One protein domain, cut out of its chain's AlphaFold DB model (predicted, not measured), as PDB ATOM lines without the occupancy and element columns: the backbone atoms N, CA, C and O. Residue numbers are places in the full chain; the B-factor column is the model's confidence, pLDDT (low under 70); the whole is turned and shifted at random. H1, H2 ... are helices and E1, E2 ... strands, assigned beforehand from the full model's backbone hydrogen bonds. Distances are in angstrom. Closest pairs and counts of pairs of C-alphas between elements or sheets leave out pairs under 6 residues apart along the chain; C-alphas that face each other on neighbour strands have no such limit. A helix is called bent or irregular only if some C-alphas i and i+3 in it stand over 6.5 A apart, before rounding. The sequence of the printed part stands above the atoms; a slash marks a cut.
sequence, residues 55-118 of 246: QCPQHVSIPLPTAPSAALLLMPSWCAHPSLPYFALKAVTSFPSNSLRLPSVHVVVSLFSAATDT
ATOM      1  N   GLN A  55     -45.754 -37.579  24.344       93.04
ATOM      2  CA  GLN A  55     -44.502 -38.069  23.791       93.04
ATOM      3  C   GLN A  55     -43.517 -36.910  23.629       93.04
ATOM      4  O   GLN A  55     -43.838 -35.853  23.086       93.04
ATOM      5  N   CYS A  56     -42.303 -37.127  24.125       93.88
ATOM      6  CA  CYS A  56     -41.192 -36.185  24.070       93.88
ATOM      7  C   CYS A  56     -39.950 -36.970  23.630       93.88
ATOM      8  O   CYS A  56     -39.258 -37.514  24.496       93.88
ATOM      9  N   PRO A  57     -39.684 -37.108  22.320       94.59
ATOM     10  CA  PRO A  57     -38.471 -37.766  21.845       94.59
ATOM     11  C   PRO A  57     -37.209 -37.049  22.343       94.59
ATOM     12  O   PRO A  57     -37.243 -35.911  22.827       94.59
ATOM     13  N   GLN A  58     -36.071 -37.727  22.196       95.70
ATOM     14  CA  GLN A  58     -34.773 -37.127  22.472       95.70
ATOM     15  C   GLN A  58     -34.585 -35.863  21.625       95.70
ATOM     16  O   GLN A  58     -34.975 -35.805  20.459       95.70
ATOM     17  N   HIS A  59     -33.987 -34.840  22.230       94.97
ATOM     18  CA  HIS A  59     -33.700 -33.608  21.518       94.97
ATOM     19  C   HIS A  59     -32.691 -33.851  20.394       94.97
ATOM     20  O   HIS A  59     -31.738 -34.615  20.549       94.97
ATOM     21  N   VAL A  60     -32.869 -33.141  19.288       96.94
ATOM     22  CA  VAL A  60     -31.865 -33.060  18.228       96.94
ATOM     23  C   VAL A  60     -30.896 -31.949  18.601       96.94
ATOM     24  O   VAL A  60     -31.328 -30.836  18.892       96.94
ATOM     25  N   SER A  61     -29.598 -32.249  18.615       96.73
ATOM     26  CA  SER A  61     -28.539 -31.269  18.863       96.73
ATOM     27  C   SER A  61     -27.831 -30.937  17.557       96.73
ATOM     28  O   SER A  61     -27.303 -31.829  16.896       96.73
ATOM     29  N   ILE A  62     -27.831 -29.661  17.188       96.24
ATOM     30  CA  ILE A  62     -27.210 -29.146  15.972       96.24
ATOM     31  C   ILE A  62     -26.059 -28.224  16.403       96.24
ATOM     32  O   ILE A  62     -26.328 -27.138  16.929       96.24
ATOM     33  N   PRO A  63     -24.786 -28.621  16.221       95.68
ATOM     34  CA  PRO A  63     -23.662 -27.723  16.459       95.68
ATOM     35  C   PRO A  63     -23.690 -26.571  15.447       95.68
ATOM     36  O   PRO A  63     -24.013 -26.771  14.276       95.68
ATOM     37  N   LEU A  64     -23.366 -25.355  15.890       93.85
ATOM     38  CA  LEU A  64     -23.379 -24.172  15.028       93.85
ATOM     39  C   LEU A  64     -21.961 -23.876  14.504       93.85
ATOM     40  O   LEU A  64     -21.088 -23.562  15.311       93.85
ATOM     41  N   PRO A  65     -21.716 -23.891  13.176       91.04
ATOM     42  CA  PRO A  65     -20.374 -23.678  12.615       91.04
ATOM     43  C   PRO A  65     -19.740 -22.338  13.004       91.04
ATOM     44  O   PRO A  65     -18.526 -22.226  13.132       91.04
ATOM     45  N   THR A  66     -20.565 -21.312  13.215       88.97
ATOM     46  CA  THR A  66     -20.121 -19.951  13.542       88.97
ATOM     47  C   THR A  66     -19.574 -19.816  14.968       88.97
ATOM     48  O   THR A  66     -18.920 -18.822  15.270       88.97
ATOM     49  N   ALA A  67     -19.839 -20.769  15.868       87.64
ATOM     50  CA  ALA A  67     -19.398 -20.684  17.258       87.64
ATOM     51  C   ALA A  67     -19.084 -22.082  17.834       87.64
ATOM     52  O   ALA A  67     -20.006 -22.863  18.066       87.64
ATOM     53  N   PRO A  68     -17.810 -22.393  18.152       83.70
ATOM     54  CA  PRO A  68     -17.344 -23.761  18.421       83.70
ATOM     55  C   PRO A  68     -17.951 -24.424  19.668       83.70
ATOM     56  O   PRO A  68     -17.923 -25.643  19.791       83.70
ATOM     57  N   SER A  69     -18.514 -23.645  20.595       88.79
ATOM     58  CA  SER A  69     -19.202 -24.161  21.791       88.79
ATOM     59  C   SER A  69     -20.709 -23.915  21.771       88.79
ATOM     60  O   SER A  69     -21.370 -24.114  22.792       88.79
ATOM     61  N   ALA A  70     -21.252 -23.432  20.651       94.02
ATOM     62  CA  ALA A  70     -22.665 -23.129  20.533       94.02
ATOM     63  C   ALA A  70     -23.441 -24.267  19.870       94.02
ATOM     64  O   ALA A  70     -22.979 -24.901  18.920       94.02
ATOM     65  N   ALA A  71     -24.656 -24.491  20.358       95.80
ATOM     66  CA  ALA A  71     -25.545 -25.511  19.828       95.80
ATOM     67  C   ALA A  71     -26.990 -25.014  19.788       95.80
ATOM     68  O   ALA A  71     -27.449 -24.297  20.684       95.80
ATOM     69  N   LEU A  72     -27.709 -25.439  18.755       96.58
ATOM     70  CA  LEU A  72     -29.157 -25.346  18.658       96.58
ATOM     71  C   LEU A  72     -29.751 -26.707  19.029       96.58
ATOM     72  O   LEU A  72     -29.487 -27.702  18.362       96.58
ATOM     73  N   LEU A  73     -30.569 -26.749  20.078       97.16
ATOM     74  CA  LEU A  73     -31.324 -27.941  20.451       97.16
ATOM     75  C   LEU A  73     -32.776 -27.784  20.008       97.16
ATOM     76  O   LEU A  73     -33.437 -26.802  20.357       97.16
ATOM     77  N   LEU A  74     -33.284 -28.776  19.289       97.84
ATOM     78  CA  LEU A  74     -34.686 -28.880  18.911       97.84
ATOM     79  C   LEU A  74     -35.334 -29.990  19.731       97.84
ATOM     80  O   LEU A  74     -34.898 -31.139  19.702       97.84
ATOM     81  N   MET A  75     -36.367 -29.634  20.486       97.32
ATOM     82  CA  MET A  75     -37.086 -30.546  21.368       97.32
ATOM     83  C   MET A  75     -38.565 -30.562  20.959       97.32
ATOM     84  O   MET A  75     -39.332 -29.713  21.430       97.32
ATOM     85  N   PRO A  76     -38.971 -31.454  20.042       96.42
ATOM     86  CA  PRO A  76     -40.377 -31.620  19.710       96.42
ATOM     87  C   PRO A  76     -41.101 -32.401  20.813       96.42
ATOM     88  O   PRO A  76     -40.514 -33.244  21.492       96.42
ATOM     89  N   SER A  77     -42.386 -32.116  20.990       95.34
ATOM     90  CA  SER A  77     -43.283 -32.890  21.843       95.34
ATOM     91  C   SER A  77     -44.706 -32.862  21.302       95.34
ATOM     92  O   SER A  77     -45.133 -31.885  20.692       95.34
ATOM     93  N   TRP A  78     -45.464 -33.927  21.526       94.93
ATOM     94  CA  TRP A  78     -46.862 -34.017  21.103       94.93
ATOM     95  C   TRP A  78     -47.665 -34.880  22.067       94.93
ATOM     96  O   TRP A  78     -47.103 -35.636  22.857       94.93
ATOM     97  N   CYS A  79     -48.990 -34.749  22.034       90.52
ATOM     98  CA  CYS A  79     -49.882 -35.624  22.780       90.52
ATOM     99  C   CYS A  79     -50.724 -36.454  21.809       90.52
ATOM    100  O   CYS A  79     -51.433 -35.901  20.974       90.52
ATOM    101  N   ALA A  80     -50.663 -37.778  21.939       85.99
ATOM    102  CA  ALA A  80     -51.490 -38.707  21.170       85.99
ATOM    103  C   ALA A  80     -52.941 -38.781  21.687       85.99
ATOM    104  O   ALA A  80     -53.793 -39.414  21.069       85.99
ATOM    105  N   HIS A  81     -53.237 -38.167  22.840       86.52
ATOM    106  CA  HIS A  81     -54.560 -38.239  23.447       86.52
ATOM    107  C   HIS A  81     -55.551 -37.289  22.738       86.52
ATOM    108  O   HIS A  81     -55.277 -36.087  22.669       86.52
ATOM    109  N   PRO A  82     -56.744 -37.758  22.312       85.49
ATOM    110  CA  PRO A  82     -57.705 -36.945  21.553       85.49
ATOM    111  C   PRO A  82     -58.153 -35.649  22.244       85.49
ATOM    112  O   PRO A  82     -58.497 -34.673  21.585       85.49
ATOM    113  N   SER A  83     -58.147 -35.613  23.580       86.15
ATOM    114  CA  SER A  83     -58.546 -34.419  24.340       86.15
ATOM    115  C   SER A  83     -57.473 -33.326  24.412       86.15
ATOM    116  O   SER A  83     -57.730 -32.267  24.985       86.15
ATOM    117  N   LEU A  84     -56.261 -33.579  23.912       86.33
ATOM    118  CA  LEU A  84     -55.167 -32.612  23.893       86.33
ATOM    119  C   LEU A  84     -54.495 -32.601  22.506       86.33
ATOM    120  O   LEU A  84     -53.327 -32.969  22.403       86.33
ATOM    121  N   PRO A  85     -55.209 -32.184  21.440       90.17
ATOM    122  CA  PRO A  85     -54.749 -32.266  20.050       90.17
ATOM    123  C   PRO A  85     -53.735 -31.157  19.719       90.17
ATOM    124  O   PRO A  85     -53.974 -30.285  18.880       90.17
ATOM    125  N   TYR A  86     -52.601 -31.169  20.413       92.22
ATOM    126  CA  TYR A  86     -51.549 -30.170  20.285       92.22
ATOM    127  C   TYR A  86     -50.176 -30.825  20.207       92.22
ATOM    128  O   TYR A  86     -49.890 -31.825  20.874       92.22
ATOM    129  N   PHE A  87     -49.298 -30.185  19.448       94.57
ATOM    130  CA  PHE A  87     -47.872 -30.463  19.458       94.57
ATOM    131  C   PHE A  87     -47.096 -29.163  19.643       94.57
ATOM    132  O   PHE A  87     -47.605 -28.068  19.398       94.57
ATOM    133  N   ALA A  88     -45.878 -29.268  20.148       95.42
ATOM    134  CA  ALA A  88     -45.029 -28.134  20.436       95.42
ATOM    135  C   ALA A  88     -43.595 -28.394  19.982       95.42
ATOM    136  O   ALA A  88     -43.108 -29.524  19.979       95.42
ATOM    137  N   LEU A  89     -42.901 -27.314  19.645       96.23
ATOM    138  CA  LEU A  89     -41.469 -27.310  19.395       96.23
ATOM    139  C   LEU A  89     -40.808 -26.336  20.358       96.23
ATOM    140  O   LEU A  89     -41.092 -25.137  20.345       96.23
ATOM    141  N   LYS A  90     -39.892 -26.851  21.174       96.71
ATOM    142  CA  LYS A  90     -38.990 -26.038  21.983       96.71
ATOM    143  C   LYS A  90     -37.641 -25.947  21.274       96.71
ATOM    144  O   LYS A  90     -36.934 -26.946  21.163       96.71
ATOM    145  N   ALA A  91     -37.284 -24.748  20.827       96.82
ATOM    146  CA  ALA A  91     -35.980 -24.447  20.251       96.82
ATOM    147  C   ALA A  91     -35.118 -23.732  21.295       96.82
ATOM    148  O   ALA A  91     -35.527 -22.715  21.862       96.82
ATOM    149  N   VAL A  92     -33.942 -24.285  21.571       96.64
ATOM    150  CA  VAL A  92     -32.993 -23.801  22.577       96.64
ATOM    151  C   VAL A  92     -31.704 -23.420  21.874       96.64
ATOM    152  O   VAL A  92     -31.090 -24.263  21.233       96.64
ATOM    153  N   THR A  93     -31.248 -22.189  22.042       94.77
ATOM    154  CA  THR A  93     -29.894 -21.801  21.658       94.77
ATOM    155  C   THR A  93     -29.015 -21.764  22.896       94.77
ATOM    156  O   THR A  93     -29.350 -21.111  23.883       94.77
ATOM    157  N   SER A  94     -27.899 -22.483  22.854       94.20
ATOM    158  CA  SER A  94     -26.868 -22.469  23.887       94.20
ATOM    159  C   SER A  94     -25.620 -21.812  23.317       94.20
ATOM    160  O   SER A  94     -25.040 -22.327  22.369       94.20
ATOM    161  N   PHE A  95     -25.222 -20.681  23.886       93.56
ATOM    162  CA  PHE A  95     -24.013 -19.922  23.581       93.56
ATOM    163  C   PHE A  95     -23.261 -19.655  24.896       93.56
ATOM    164  O   PHE A  95     -23.445 -18.608  25.520       93.56
ATOM    165  N   PRO A  96     -22.411 -20.589  25.363       89.71
ATOM    166  CA  PRO A  96     -21.680 -20.442  26.626       89.71
ATOM    167  C   PRO A  96     -20.826 -19.166  26.702       89.71
ATOM    168  O   PRO A  96     -20.727 -18.549  27.765       89.71
ATOM    169  N   SER A  97     -20.292 -18.717  25.563       88.92
ATOM    170  CA  SER A  97     -19.530 -17.466  25.423       88.92
ATOM    171  C   SER A  97     -20.316 -16.214  25.824       88.92
ATOM    172  O   SER A  97     -19.715 -15.223  26.235       88.92
ATOM    173  N   ASN A  98     -21.653 -16.249  25.773       89.01
ATOM    174  CA  ASN A  98     -22.486 -15.113  26.161       89.01
ATOM    175  C   ASN A  98     -22.511 -14.867  27.673       89.01
ATOM    176  O   ASN A  98     -22.884 -13.765  28.065       89.01
ATOM    177  N   SER A  99     -22.091 -15.831  28.506       84.43
ATOM    178  CA  SER A  99     -22.227 -15.803  29.980       84.43
ATOM    179  C   SER A  99     -21.735 -14.518  30.656       84.43
ATOM    180  O   SER A  99     -22.232 -14.159  31.721       84.43
ATOM    181  N   LEU A 100     -20.795 -13.801  30.035       85.12
ATOM    182  CA  LEU A 100     -20.249 -12.542  30.544       85.12
ATOM    183  C   LEU A 100     -21.178 -11.327  30.358       85.12
ATOM    184  O   LEU A 100     -20.986 -10.317  31.029       85.12
ATOM    185  N   ARG A 101     -22.143 -11.377  29.428       88.53
ATOM    186  CA  ARG A 101     -22.972 -10.217  29.032       88.53
ATOM    187  C   ARG A 101     -24.467 -10.520  28.936       88.53
ATOM    188  O   ARG A 101     -25.281  -9.633  29.170       88.53
ATOM    189  N   LEU A 102     -24.831 -11.740  28.554       89.84
ATOM    190  CA  LEU A 102     -26.200 -12.166  28.273       89.84
ATOM    191  C   LEU A 102     -26.419 -13.591  28.804       89.84
ATOM    192  O   LEU A 102     -25.454 -14.329  29.016       89.84
ATOM    193  N   PRO A 103     -27.674 -14.022  29.008       88.13
ATOM    194  CA  PRO A 103     -27.951 -15.424  29.285       88.13
ATOM    195  C   PRO A 103     -27.294 -16.327  28.235       88.13
ATOM    196  O   PRO A 103     -27.452 -16.124  27.035       88.13
ATOM    197  N   SER A 104     -26.570 -17.352  28.682       90.95
ATOM    198  CA  SER A 104     -25.969 -18.323  27.760       90.95
ATOM    199  C   SER A 104     -27.006 -19.169  27.038       90.95
ATOM    200  O   SER A 104     -26.681 -19.799  26.042       90.95
ATOM    201  N   VAL A 105     -28.240 -19.219  27.540       92.14
ATOM    202  CA  VAL A 105     -29.307 -20.032  26.968       92.14
ATOM    203  C   VAL A 105     -30.521 -19.162  26.690       92.14
ATOM    204  O   VAL A 105     -31.056 -18.524  27.599       92.14
ATOM    205  N   HIS A 106     -30.991 -19.187  25.446       93.55
ATOM    206  CA  HIS A 106     -32.269 -18.607  25.054       93.55
ATOM    207  C   HIS A 106     -33.186 -19.700  24.524       93.55
ATOM    208  O   HIS A 106     -32.741 -20.677  23.925       93.55
ATOM    209  N   VAL A 107     -34.486 -19.556  24.775       94.32
ATOM    210  CA  VAL A 107     -35.465 -20.574  24.408       94.32
ATOM    211  C   VAL A 107     -36.731 -19.916  23.892       94.32
ATOM    212  O   VAL A 107     -37.265 -19.003  24.519       94.32
ATOM    213  N   VAL A 108     -37.266 -20.455  22.805       94.89
ATOM    214  CA  VAL A 108     -38.629 -20.185  22.352       94.89
ATOM    215  C   VAL A 108     -39.400 -21.498  22.278       94.89
ATOM    216  O   VAL A 108     -38.852 -22.536  21.907       94.89
ATOM    217  N   VAL A 109     -40.669 -21.462  22.675       94.94
ATOM    218  CA  VAL A 109     -41.587 -22.595  22.550       94.94
ATOM    219  C   VAL A 109     -42.734 -22.186  21.649       94.94
ATOM    220  O   VAL A 109     -43.440 -21.225  21.948       94.94
ATOM    221  N   SER A 110     -42.926 -22.926  20.565       95.12
ATOM    222  CA  SER A 110     -44.045 -22.744  19.645       95.12
ATOM    223  C   SER A 110     -45.038 -23.885  19.823       95.12
ATOM    224  O   SER A 110     -44.642 -25.047  19.829       95.12
ATOM    225  N   LEU A 111     -46.311 -23.545  19.989       94.96
ATOM    226  CA  LEU A 111     -47.437 -24.466  20.114       94.96
ATOM    227  C   LEU A 111     -48.228 -24.481  18.807       94.96
ATOM    228  O   LEU A 111     -48.505 -23.417  18.249       94.96
ATOM    229  N   PHE A 112     -48.647 -25.664  18.379       94.61
ATOM    230  CA  PHE A 112     -49.368 -25.908  17.138       94.61
ATOM    231  C   PHE A 112     -50.638 -26.723  17.390       94.61
ATOM    232  O   PHE A 112     -50.712 -27.527  18.325       94.61
ATOM    233  N   SER A 113     -51.642 -26.513  16.542       92.97
ATOM    234  CA  SER A 113     -52.843 -27.344  16.483       92.97
ATOM    235  C   SER A 113     -52.546 -28.613  15.687       92.97
ATOM    236  O   SER A 113     -52.197 -28.513  14.521       92.97
ATOM    237  N   ALA A 114     -52.760 -29.795  16.272       92.19
ATOM    238  CA  ALA A 114     -52.618 -31.064  15.548       92.19
ATOM    239  C   ALA A 114     -53.749 -31.314  14.531       92.19
ATOM    240  O   ALA A 114     -53.650 -32.215  13.711       92.19
ATOM    241  N   ALA A 115     -54.845 -30.552  14.611       91.36
ATOM    242  CA  ALA A 115     -56.002 -30.709  13.727       91.36
ATOM    243  C   ALA A 115     -55.948 -29.800  12.491       91.36
ATOM    244  O   ALA A 115     -56.589 -30.090  11.489       91.36
ATOM    245  N   THR A 116     -55.247 -28.667  12.584       93.40
ATOM    246  CA  THR A 116     -55.206 -27.652  11.514       93.40
ATOM    247  C   THR A 116     -53.789 -27.316  11.061       93.40
ATOM    248  O   THR A 116     -53.627 -26.478  10.180       93.40
ATOM    249  N   ASP A 117     -52.773 -27.884  11.718       92.47
ATOM    250  CA  ASP A 117     -51.344 -27.588  11.544       92.47
ATOM    251  C   ASP A 117     -50.973 -26.105  11.689       92.47
ATOM    252  O   ASP A 117     -49.859 -25.671  11.386       92.47
ATOM    253  N   THR A 118     -51.895 -25.297  12.216       94.75
ATOM    254  CA  THR A 118     -51.662 -23.876  12.431       94.75
ATOM    255  C   THR A 118     -50.807 -23.665  13.679       94.75
ATOM    256  O   THR A 118     -51.066 -24.277  14.726       94.75
TER     257      THR A 118
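What this domain is: This is residues 55 to 118 of the 246 residues of the protein "NAD(P)-binding Rossmann-fold superfamily protein" of Zea mays (UniProt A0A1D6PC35). A long, narrow, twisted sheet of four strands has the short helix H1 at one end, between E3 and E4. The 64 printed residues, mostly strand by class, hold E1, E2, E3, H1 and E4 along the chain; the sheet's order is E1 E2 E3 E4, antiparallel. E1, E2 and E3 form a meander, each strand the antiparallel neighbour of the one before. The whole is a loose rod spanning 45 by 20 by 17 A, radius of gyration of the C-alphas 14.7 A.

How they stand to each other: Edge strand E1, residues 60 to 63, and E2, residues 71 to 79, form a hairpin; N 60 and O 74, 2.9 A apart, are within hydrogen-bond range. E2 and E3, residues 86 to 94, form another, with N 75 and O 90 at 2.8 A. H1, residues 96 to 100, is only just not on the sheet, with 4 pairs of C-alphas within 10 A; 0 of 1 O i to N i+4 and 1 of 2 O i to N i+3 pairs are within range. E3 and edge strand E4, residues 105 to 113, are antiparallel, with N 91 and O 108 at 2.9 A.

Where its parts are: E1 begins at C-alpha 60 (-31.865, -33.060, 18.228) and is 9.9 A long; E2 is 26.5 A, E3 26.1 A. H1, 8.9 A, is irregular: C-alphas 97 and 100 are 7.1 A apart. E4, 26.8 A, ends at C-alpha 113 (-52.843, -27.344, 16.483).

The domain as a whole: The C-alphas farthest apart, those of Pro 82 and Leu 100, are 45.6 A apart. The printed part has no cut and no long link; no printed residue is under 70 in pLDDT.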